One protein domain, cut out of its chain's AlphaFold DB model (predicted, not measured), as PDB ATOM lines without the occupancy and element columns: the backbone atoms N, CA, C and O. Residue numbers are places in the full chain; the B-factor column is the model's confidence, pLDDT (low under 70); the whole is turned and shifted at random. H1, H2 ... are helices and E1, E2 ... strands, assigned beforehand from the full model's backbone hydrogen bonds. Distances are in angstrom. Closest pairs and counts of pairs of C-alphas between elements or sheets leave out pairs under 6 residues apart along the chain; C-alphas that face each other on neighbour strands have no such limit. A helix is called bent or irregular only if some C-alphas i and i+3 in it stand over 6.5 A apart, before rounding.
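AT A GLANCE: This is residues 4 to 72 and 91 to 99 of the 99 residues of an uncharacterized protein of Nostoc sp. 'Peltigera membranacea cyanobiont' N6 (UniProt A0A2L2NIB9). A strand pair, E1 and E2, has the sharply kinked helix H3 packed on it, chiefly along E1; the long helix H1 packs on the end of H3, and the short helix H2 sits near the other end of H3 and the start of E2. The two stretches at the cut, residues 68 to 72 and 91 to 92, run on past one end of the strand pair. The printed part has 78 residues, with three named helices and two named strands in the order H1, H2, H3, E1, E2; the sheet order is E1 - E2, antiparallel, and the class is mixed, helices and strands. The whole is compact, with a radius of gyration of the C-alphas of 11.4 A, and its C-alphas span 33 by 26 by 22 A.

IN THESE COORDINATES: Find C-alpha 63 at (47.180, 14.764, 11.618); from there E1 runs over residues 63 to 67, 12.8 A long. E2, residues 94 to 98, measures 12.9 A and ends at C-alpha 98, (43.488, 12.603, 8.929). H3, residues 41 to 59, measures 18.8 A. It has a kink of 97 degrees near residue 51 and is irregular: C-alphas 50 and 53 are 8.7 A apart. Look for H1 from C-alpha 4 at (40.142, 23.769, 30.383); its residues 4 to 18 span 21.3 A. H2 is short, residues 29 to 33.

HOW THE PARTS SIT: Begin with E1 and E2, antiparallel neighbours at 161 degrees. Across them N 65 and O 96 are 2.8 A apart and N 94 and O 67 are 2.9 A apart, within hydrogen-bond range. From E1 go to H3: their closest C-alphas, those of Asp 63 and Ala 56, are 5.0 A apart. H3 and E2 come closest at the C-alphas of Ala 56 and Phe 97, 6.8 A apart. H1 touches H3, which meets it with residues 55 to 59 alone; their closest C-alphas, Ile 13 and Ala 59, are 6.0 A apart. Their lines stand at a steep tilt of 61 degrees, the same way, though the line of H3 is a rough one. H2 and H3 only just touch, with 3 pairs of C-alphas within 8 A and residue 41 alone of H3; the closest C-alphas are those of Thr 29 and Thr 41, 7.3 A apart. The closest C-alphas of H2 and E2, Thr 29 and Ser 94, are 4.8 A apart. H1 and H2 are close but not clearly touching, and H1 is apart from E1 and E2. Every O i to N i+4 pair is within hydrogen-bond range in H1 and H2; in H3 it is 13 of 15.

THE WHOLE: The two C-alphas farthest apart are those of Glu 18 and Leu 72, 34.8 A. Residues 73 to 90 are not printed, and C-alphas 72 and 91 stand 12.3 A apart across this cut, on the link from E1 to E2. Of the links printed whole, H3 to E1 is tight, and H1 to H2 and H2 to H3 are short. The model's mean pLDDT over the printed part is 75.5; look for values under 70 at residues 20 to 30, 68 to 72 and 91 to 92.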
ATOM      1  N   GLU A   4      41.570  23.640  30.710       84.06
ATOM      2  CA  GLU A   4      40.142  23.769  30.383       84.06
ATOM      3  C   GLU A   4      39.879  23.687  28.871       84.06
ATOM      4  O   GLU A   4      38.962  22.985  28.436       84.06
ATOM      5  N   GLU A   5      40.716  24.347  28.056       83.44
ATOM      6  CA  GLU A   5      40.656  24.255  26.589       83.44
ATOM      7  C   GLU A   5      40.881  22.812  26.128       83.44
ATOM      8  O   GLU A   5      40.162  22.314  25.262       83.44
ATOM      9  N   ARG A   6      41.851  22.127  26.748       84.62
ATOM     10  CA  ARG A   6      42.161  20.722  26.474       84.62
ATOM     11  C   ARG A   6      40.965  19.820  26.735       84.62
ATOM     12  O   ARG A   6      40.569  19.079  25.842       84.62
ATOM     13  N   ALA A   7      40.383  19.901  27.931       85.88
ATOM     14  CA  ALA A   7      39.247  19.067  28.316       85.88
ATOM     15  C   ALA A   7      38.028  19.305  27.407       85.88
ATOM     16  O   ALA A   7      37.349  18.356  27.008       85.88
ATOM     17  N   SER A   8      37.784  20.564  27.032       82.88
ATOM     18  CA  SER A   8      36.683  20.943  26.142       82.88
ATOM     19  C   SER A   8      36.885  20.412  24.717       82.88
ATOM     20  O   SER A   8      35.954  19.863  24.127       82.88
ATOM     21  N   LEU A   9      38.105  20.519  24.176       85.25
ATOM     22  CA  LEU A   9      38.457  19.964  22.864       85.25
ATOM     23  C   LEU A   9      38.376  18.441  22.853       85.25
ATOM     24  O   LEU A   9      37.773  17.877  21.946       85.25
ATOM     25  N   GLU A  10      38.937  17.784  23.865       85.50
ATOM     26  CA  GLU A  10      38.931  16.327  23.972       85.50
ATOM     27  C   GLU A  10      37.499  15.782  24.046       85.50
ATOM     28  O   GLU A  10      37.159  14.828  23.348       85.50
ATOM     29  N   THR A  11      36.636  16.430  24.832       84.75
ATOM     30  CA  THR A  11      35.218  16.063  24.943       84.75
ATOM     31  C   THR A  11      34.505  16.202  23.600       84.75
ATOM     32  O   THR A  11      33.820  15.277  23.166       84.75
ATOM     33  N   ALA A  12      34.686  17.327  22.903       81.31
ATOM     34  CA  ALA A  12      34.067  17.521  21.597       81.31
ATOM     35  C   ALA A  12      34.578  16.503  20.572       81.31
ATOM     36  O   ALA A  12      33.773  15.882  19.883       81.31
ATOM     37  N   ILE A  13      35.893  16.285  20.497       84.06
ATOM     38  CA  ILE A  13      36.503  15.305  19.592       84.06
ATOM     39  C   ILE A  13      35.913  13.915  19.840       84.06
ATOM     40  O   ILE A  13      35.431  13.302  18.892       84.06
ATOM     41  N   LYS A  14      35.849  13.457  21.098       81.38
ATOM     42  CA  LYS A  14      35.259  12.157  21.462       81.38
ATOM     43  C   LYS A  14      33.822  12.008  20.969       81.38
ATOM     44  O   LYS A  14      33.520  11.023  20.305       81.38
ATOM     45  N   ILE A  15      32.971  13.013  21.189       78.88
ATOM     46  CA  ILE A  15      31.581  13.000  20.704       78.88
ATOM     47  C   ILE A  15      31.538  12.835  19.177       78.88
ATOM     48  O   ILE A  15      30.796  12.007  18.657       78.88
ATOM     49  N   TYR A  16      32.344  13.597  18.435       75.62
ATOM     50  CA  TYR A  16      32.357  13.498  16.973       75.62
ATOM     51  C   TYR A  16      32.983  12.186  16.452       75.62
ATOM     52  O   TYR A  16      32.637  11.765  15.342       75.62
ATOM     53  N   VAL A  17      33.867  11.537  17.230       76.25
ATOM     54  CA  VAL A  17      34.410  10.199  16.922       76.25
ATOM     55  C   VAL A  17      33.303   9.167  17.106       76.25
ATOM     56  O   VAL A  17      33.038   8.397  16.186       76.25
ATOM     57  N   GLU A  18      32.615   9.187  18.250       76.81
ATOM     58  CA  GLU A  18      31.512   8.270  18.570       76.81
ATOM     59  C   GLU A  18      30.354   8.386  17.572       76.81
ATOM     60  O   GLU A  18      29.769   7.384  17.169       76.81
ATOM     61  N   MET A  19      30.059   9.601  17.102       70.94
ATOM     62  CA  MET A  19      29.056   9.833  16.060       70.94
ATOM     63  C   MET A  19      29.494   9.352  14.662       70.94
ATOM     64  O   MET A  19      28.695   9.400  13.728       70.94
ATOM     65  N   GLY A  20      30.754   8.939  14.475       66.75
ATOM     66  CA  GLY A  20      31.307   8.513  13.184       66.75
ATOM     67  C   GLY A  20      31.467   9.644  12.158       66.75
ATOM     68  O   GLY A  20      31.673   9.385  10.972       66.75
ATOM     69  N   VAL A  21      31.366  10.905  12.594       66.31
ATOM     70  CA  VAL A  21      31.363  12.094  11.721       66.31
ATOM     71  C   VAL A  21      32.784  12.563  11.404       66.31
ATOM     72  O   VAL A  21      33.015  13.151  10.350       66.31
ATOM     73  N   LEU A  22      33.765  12.250  12.257       61.50
ATOM     74  CA  LEU A  22      35.164  12.628  12.024       61.50
ATOM     75  C   LEU A  22      35.796  11.981  10.779       61.50
ATOM     76  O   LEU A  22      36.710  12.565  10.207       61.50
ATOM     77  N   ASN A  23      35.261  10.851  10.300       55.53
ATOM     78  CA  ASN A  23      35.747  10.150   9.102       55.53
ATOM     79  C   ASN A  23      35.335  10.803   7.770       55.53
ATOM     80  O   ASN A  23      35.773  10.369   6.705       55.53
ATOM     81  N   ARG A  24      34.459  11.814   7.788       49.59
ATOM     82  CA  ARG A  24      33.968  12.492   6.582       49.59
ATOM     83  C   ARG A  24      33.972  13.992   6.829       49.59
ATOM     84  O   ARG A  24      32.992  14.500   7.350       49.59
ATOM     85  N   VAL A  25      35.080  14.656   6.475       47.84
ATOM     86  CA  VAL A  25      35.232  16.119   6.294       47.84
ATOM     87  C   VAL A  25      34.188  16.916   7.083       47.84
ATOM     88  O   VAL A  25      33.097  17.205   6.585       47.84
ATOM     89  N   SER A  26      34.499  17.205   8.348       52.31
ATOM     90  CA  SER A  26      33.520  17.749   9.287       52.31
ATOM     91  C   SER A  26      32.924  19.065   8.777       52.31
ATOM     92  O   SER A  26      33.621  20.051   8.521       52.31
ATOM     93  N   GLN A  27      31.601  19.045   8.616       57.78
ATOM     94  CA  GLN A  27      30.769  20.173   8.224       57.78
ATOM     95  C   GLN A  27      30.971  21.355   9.177       57.78
ATOM     96  O   GLN A  27      30.614  21.268  10.346       57.78
ATOM     97  N   SER A  28      31.455  22.475   8.629       62.09
ATOM     98  CA  SER A  28      31.556  23.810   9.238       62.09
ATOM     99  C   SER A  28      32.147  23.853  10.654       62.09
ATOM    100  O   SER A  28      31.514  23.471  11.639       62.09
ATOM    101  N   THR A  29      33.315  24.491  10.792       68.06
ATOM    102  CA  THR A  29      33.942  24.836  12.082       68.06
ATOM    103  C   THR A  29      32.947  25.448  13.083       68.06
ATOM    104  O   THR A  29      33.079  25.247  14.287       68.06
ATOM    105  N   LYS A  30      31.894  26.129  12.610       67.19
ATOM    106  CA  LYS A  30      30.825  26.689  13.449       67.19
ATOM    107  C   LYS A  30      30.081  25.632  14.280       67.19
ATOM    108  O   LYS A  30      29.812  25.871  15.454       67.19
ATOM    109  N   THR A  31      29.761  24.474  13.703       70.69
ATOM    110  CA  THR A  31      29.046  23.388  14.398       70.69
ATOM    111  C   THR A  31      29.949  22.697  15.417       70.69
ATOM    112  O   THR A  31      29.501  22.295  16.490       70.69
ATOM    113  N   PHE A  32      31.240  22.578  15.099       74.06
ATOM    114  CA  PHE A  32      32.243  22.060  16.026       74.06
ATOM    115  C   PHE A  32      32.407  22.984  17.236       74.06
ATOM    116  O   PHE A  32      32.254  22.539  18.370       74.06
ATOM    117  N   LEU A  33      32.608  24.282  17.001       71.69
ATOM    118  CA  LEU A  33      32.804  25.269  18.064       71.69
ATOM    119  C   LEU A  33      31.577  25.479  18.952       71.69
ATOM    120  O   LEU A  33      31.736  25.757  20.134       71.69
ATOM    121  N   ALA A  34      30.359  25.273  18.442       71.31
ATOM    122  CA  ALA A  34      29.155  25.286  19.277       71.31
ATOM    123  C   ALA A  34      29.205  24.250  20.421       71.31
ATOM    124  O   ALA A  34      28.491  24.393  21.410       71.31
ATOM    125  N   ARG A  35      30.043  23.214  20.289       71.38
ATOM    126  CA  ARG A  35      30.252  22.157  21.288       71.38
ATOM    127  C   ARG A  35      31.541  22.330  22.097       71.38
ATOM    128  O   ARG A  35      31.786  21.530  22.992       71.38
ATOM    129  N   VAL A  36      32.343  23.356  21.807       74.94
ATOM    130  CA  VAL A  36      33.599  23.669  22.504       74.94
ATOM    131  C   VAL A  36      33.474  25.058  23.140       74.94
ATOM    132  O   VAL A  36      33.908  26.053  22.552       74.94
ATOM    133  N   PRO A  37      32.838  25.167  24.319       71.69
ATOM    134  CA  PRO A  37      32.675  26.454  24.980       71.69
ATOM    135  C   PRO A  37      34.044  27.069  25.308       71.69
ATOM    136  O   PRO A  37      34.977  26.375  25.703       71.69
ATOM    137  N   GLY A  38      34.169  28.385  25.124       74.06
ATOM    138  CA  GLY A  38      35.392  29.133  25.442       74.06
ATOM    139  C   GLY A  38      36.470  29.145  24.353       74.06
ATOM    140  O   GLY A  38      37.454  29.864  24.505       74.06
ATOM    141  N   ILE A  39      36.288  28.426  23.238       78.56
ATOM    142  CA  ILE A  39      37.212  28.468  22.096       78.56
ATOM    143  C   ILE A  39      36.508  29.097  20.893       78.56
ATOM    144  O   ILE A  39      35.500  28.590  20.409       78.56
ATOM    145  N   ASP A  40      37.048  30.207  20.391       81.56
ATOM    146  CA  ASP A  40      36.597  30.816  19.138       81.56
ATOM    147  C   ASP A  40      37.366  30.262  17.919       81.56
ATOM    148  O   ASP A  40      38.322  29.488  18.037       81.56
ATOM    149  N   THR A  41      36.950  30.647  16.711       76.50
ATOM    150  CA  THR A  41      37.569  30.194  15.451       76.50
ATOM    151  C   THR A  41      39.048  30.550  15.357       76.50
ATOM    152  O   THR A  41      39.853  29.736  14.902       76.50
ATOM    153  N   ARG A  42      39.428  31.749  15.805       80.94
ATOM    154  CA  ARG A  42      40.805  32.245  15.745       80.94
ATOM    155  C   ARG A  42      41.704  31.488  16.719       80.94
ATOM    156  O   ARG A  42      42.843  31.142  16.387       80.94
ATOM    157  N   ARG A  43      41.195  31.212  17.916       84.25
ATOM    158  CA  ARG A  43      41.872  30.441  18.948       84.25
ATOM    159  C   ARG A  43      42.051  29.004  18.497       84.25
ATOM    160  O   ARG A  43      43.171  28.511  18.556       84.25
ATOM    161  N   LEU A  44      41.012  28.380  17.949       82.50
ATOM    162  CA  LEU A  44      41.085  27.037  17.381       82.50
ATOM    163  C   LEU A  44      42.117  26.934  16.249       82.50
ATOM    164  O   LEU A  44      42.945  26.026  16.260       82.50
ATOM    165  N   GLN A  45      42.123  27.886  15.309       83.56
ATOM    166  CA  GLN A  45      43.132  27.949  14.247       83.56
ATOM    167  C   GLN A  45      44.550  28.037  14.828       83.56
ATOM    168  O   GLN A  45      45.462  27.358  14.359       83.56
ATOM    169  N   THR A  46      44.739  28.857  15.863       85.31
ATOM    170  CA  THR A  46      46.033  29.019  16.541       85.31
ATOM    171  C   THR A  46      46.459  27.734  17.253       85.31
ATOM    172  O   THR A  46      47.624  27.352  17.180       85.31
ATOM    173  N   LEU A  47      45.523  27.055  17.920       86.00
ATOM    174  CA  LEU A  47      45.776  25.791  18.606       86.00
ATOM    175  C   LEU A  47      46.160  24.694  17.610       86.00
ATOM    176  O   LEU A  47      47.177  24.046  17.808       86.00
ATOM    177  N   ILE A  48      45.437  24.553  16.496       85.69
ATOM    178  CA  ILE A  48      45.787  23.584  15.447       85.69
ATOM    179  C   ILE A  48      47.142  23.920  14.820       85.69
ATOM    180  O   ILE A  48      47.977  23.037  14.671       85.69
ATOM    181  N   LYS A  49      47.423  25.194  14.523       85.69
ATOM    182  CA  LYS A  49      48.709  25.601  13.934       85.69
ATOM    183  C   LYS A  49      49.910  25.282  14.831       85.69
ATOM    184  O   LYS A  49      50.973  24.945  14.320       85.69
ATOM    185  N   ASN A  50      49.752  25.417  16.146       86.81
ATOM    186  CA  ASN A  50      50.857  25.275  17.096       86.81
ATOM    187  C   ASN A  50      50.918  23.892  17.762       86.81
ATOM    188  O   ASN A  50      51.958  23.528  18.300       86.81
ATOM    189  N   GLN A  51      49.804  23.156  17.794       88.88
ATOM    190  CA  GLN A  51      49.629  21.937  18.590       88.88
ATOM    191  C   GLN A  51      48.854  20.850  17.819       88.88
ATOM    192  O   GLN A  51      48.156  20.042  18.430       88.88
ATOM    193  N   SER A  52      48.969  20.810  16.483       86.88
ATOM    194  CA  SER A  52      48.253  19.847  15.626       86.88
ATOM    195  C   SER A  52      48.438  18.401  16.081       86.88
ATOM    196  O   SER A  52      47.461  17.683  16.237       86.88
ATOM    197  N   GLN A  53      49.670  17.992  16.381       88.19
ATOM    198  CA  GLN A  53      49.992  16.627  16.815       88.19
ATOM    199  C   GLN A  53      49.276  16.229  18.114       88.19
ATOM    200  O   GLN A  53      48.773  15.116  18.235       88.19
ATOM    201  N   GLU A  54      49.179  17.150  19.076       86.62
ATOM    202  CA  GLU A  54      48.486  16.893  20.343       86.62
ATOM    203  C   GLU A  54      46.974  16.732  20.118       86.62
ATOM    204  O   GLU A  54      46.356  15.827  20.672       86.62
ATOM    205  N   ILE A  55      46.386  17.567  19.257       86.25
ATOM    206  CA  ILE A  55      44.958  17.516  18.911       86.25
ATOM    207  C   ILE A  55      44.633  16.277  18.057       86.25
ATOM    208  O   ILE A  55      43.600  15.643  18.263       86.25
ATOM    209  N   ALA A  56      45.513  15.900  17.127       86.56
ATOM    210  CA  ALA A  56      45.373  14.694  16.314       86.56
ATOM    211  C   ALA A  56      45.410  13.431  17.189       86.56
ATOM    212  O   ALA A  56      44.543  12.567  17.056       86.56
ATOM    213  N   ALA A  57      46.325  13.376  18.163       88.06
ATOM    214  CA  ALA A  57      46.416  12.274  19.117       88.06
ATOM    215  C   ALA A  57      45.129  12.091  19.943       88.06
ATOM    216  O   ALA A  57      44.727  10.955  20.186       88.06
ATOM    217  N   MET A  58      44.434  13.177  20.316       87.06
ATOM    218  CA  MET A  58      43.135  13.089  21.011       87.06
ATOM    219  C   MET A  58      42.056  12.398  20.172       87.06
ATOM    220  O   MET A  58      41.171  11.747  20.724       87.06
ATOM    221  N   ALA A  59      42.116  12.552  18.850       82.06
ATOM    222  CA  ALA A  59      41.182  11.930  17.919       82.06
ATOM    223  C   ALA A  59      41.614  10.523  17.480       82.06
ATOM    224  O   ALA A  59      40.844   9.849  16.803       82.06
ATOM    225  N   GLY A  60      42.833  10.081  17.816       83.38
ATOM    226  CA  GLY A  60      43.441   8.894  17.208       83.38
ATOM    227  C   GLY A  60      43.777   9.083  15.721       83.38
ATOM    228  O   GLY A  60      43.823   8.110  14.974       83.38
ATOM    229  N   ALA A  61      43.976  10.330  15.290       83.06
ATOM    230  CA  ALA A  61      44.334  10.704  13.929       83.06
ATOM    231  C   ALA A  61      45.859  10.867  13.785       83.06
ATOM    232  O   ALA A  61      46.559  11.173  14.750       83.06
ATOM    233  N   LYS A  62      46.377  10.704  12.565       86.19
ATOM    234  CA  LYS A  62      47.767  11.023  12.198       86.19
ATOM    235  C   LYS A  62      48.027  12.524  12.168       86.19
ATOM    236  O   LYS A  62      49.123  12.954  12.513       86.19
ATOM    237  N   ASP A  63      47.048  13.309  11.717       85.12
ATOM    238  CA  ASP A  63      47.180  14.764  11.618       85.12
ATOM    239  C   ASP A  63      45.822  15.480  11.689       85.12
ATOM    240  O   ASP A  63      44.762  14.866  11.542       85.12
ATOM    241  N   VAL A  64      45.853  16.792  11.913       84.25
ATOM    242  CA  VAL A  64      44.677  17.663  11.927       84.25
ATOM    243  C   VAL A  64      44.982  18.982  11.229       84.25
ATOM    244  O   VAL A  64      45.967  19.661  11.521       84.25
ATOM    245  N   ILE A  65      44.100  19.375  10.316       81.19
ATOM    246  CA  ILE A  65      44.268  20.564   9.486       81.19
ATOM    247  C   ILE A  65      43.080  21.492   9.689       81.19
ATOM    248  O   ILE A  65      41.918  21.104   9.560       81.19
ATOM    249  N   TYR A  66      43.382  22.759   9.957       79.44
ATOM    250  CA  TYR A  66      42.402  23.830   9.880       79.44
ATOM    251  C   TYR A  66      42.416  24.414   8.468       79.44
ATOM    252  O   TYR A  66      43.391  25.044   8.059       79.44
ATOM    253  N   LYS A  67      41.332  24.222   7.722       77.06
ATOM    254  CA  LYS A  67      41.132  24.829   6.407       77.06
ATOM    255  C   LYS A  67      40.365  26.128   6.598       77.06
ATOM    256  O   LYS A  67      39.155  26.125   6.809       77.06
ATOM    257  N   THR A  68      41.071  27.254   6.546       67.00
ATOM    258  CA  THR A  68      40.433  28.551   6.314       67.00
ATOM    259  C   THR A  68      39.841  28.525   4.913       67.00
ATOM    260  O   THR A  68      40.555  28.252   3.954       67.00
ATOM    261  N   GLY A  69      38.562  28.858   4.775       57.72
ATOM    262  CA  GLY A  69      37.934  29.133   3.479       57.72
ATOM    263  C   GLY A  69      38.530  30.308   2.706       57.72
ATOM    264  O   GLY A  69      37.988  30.708   1.678       57.72
ATOM    265  N   ASP A  70      39.599  30.899   3.235       46.91
ATOM    266  CA  ASP A  70      40.199  32.114   2.740       46.91
ATOM    267  C   ASP A  70      40.900  31.818   1.422       46.91
ATOM    268  O   ASP A  70      42.009  31.288   1.345       46.91
ATOM    269  N   TYR A  71      40.172  32.179   0.375       45.91
ATOM    270  CA  TYR A  71      40.679  32.487  -0.940       45.91
ATOM    271  C   TYR A  71      41.993  33.268  -0.787       45.91
ATOM    272  O   TYR A  71      42.002  34.399  -0.303       45.91
ATOM    273  N   LEU A  72      43.113  32.688  -1.213       41.22
ATOM    274  CA  LEU A  72      44.233  33.503  -1.664       41.22
ATOM    275  C   LEU A  72      43.741  34.163  -2.955       41.22
ATOM    276  O   LEU A  72      43.495  33.432  -3.916       41.22
ATOM    277  N   ILE A  91      33.829  28.520   0.693       56.03
ATOM    278  CA  ILE A  91      34.114  27.324   1.472       56.03
ATOM    279  C   ILE A  91      34.106  27.805   2.919       56.03
ATOM    280  O   ILE A  91      34.890  28.662   3.299       56.03
ATOM    281  N   SER A  92      33.158  27.340   3.727       61.94
ATOM    282  CA  SER A  92      33.176  27.678   5.153       61.94
ATOM    283  C   SER A  92      34.450  27.109   5.780       61.94
ATOM    284  O   SER A  92      34.842  26.006   5.393       61.94
ATOM    285  N   PRO A  93      35.078  27.798   6.751       70.50
ATOM    286  CA  PRO A  93      36.192  27.223   7.483       70.50
ATOM    287  C   PRO A  93      35.822  25.827   7.992       70.50
ATOM    288  O   PRO A  93      34.708  25.626   8.494       70.50
ATOM    289  N   SER A  94      36.735  24.875   7.836       73.88
ATOM    290  CA  SER A  94      36.531  23.486   8.238       73.88
ATOM    291  C   SER A  94      37.744  22.948   8.981       73.88
ATOM    292  O   SER A  94      38.872  23.398   8.782       73.88
ATOM    293  N   ILE A  95      37.509  21.945   9.817       78.56
ATOM    294  CA  ILE A  95      38.553  21.184  10.497       78.56
ATOM    295  C   ILE A  95      38.525  19.784   9.906       78.56
ATOM    296  O   ILE A  95      37.455  19.186   9.780       78.56
ATOM    297  N   GLU A  96      39.686  19.266   9.548       77.75
ATOM    298  CA  GLU A  96      39.829  17.925   9.005       77.75
ATOM    299  C   GLU A  96      40.808  17.127   9.850       77.75
ATOM    300  O   GLU A  96      41.896  17.606  10.153       77.75
ATOM    301  N   PHE A  97      40.405  15.916  10.221       79.88
ATOM    302  CA  PHE A  97      41.235  14.959  10.939       79.88
ATOM    303  C   PHE A  97      41.615  13.841   9.969       79.88
ATOM    304  O   PHE A  97      40.753  13.284   9.290       79.88
ATOM    305  N   ILE A  98      42.907  13.551   9.877       79.88
ATOM    306  CA  ILE A  98      43.488  12.603   8.929       79.88
ATOM    307  C   ILE A  98      43.866  11.345   9.707       79.88
ATOM    308  O   ILE A  98      44.831  11.378  10.462       79.88
ATOM    309  N   PHE A  99      43.114  10.256   9.545       79.06
ATOM    310  CA  PHE A  99      43.350   8.974  10.226       79.06
ATOM    311  C   PHE A  99      44.414   8.097   9.538       79.06
ATOM    312  O   PHE A  99      44.667   8.207   8.316       79.06
TER     313      PHE A  99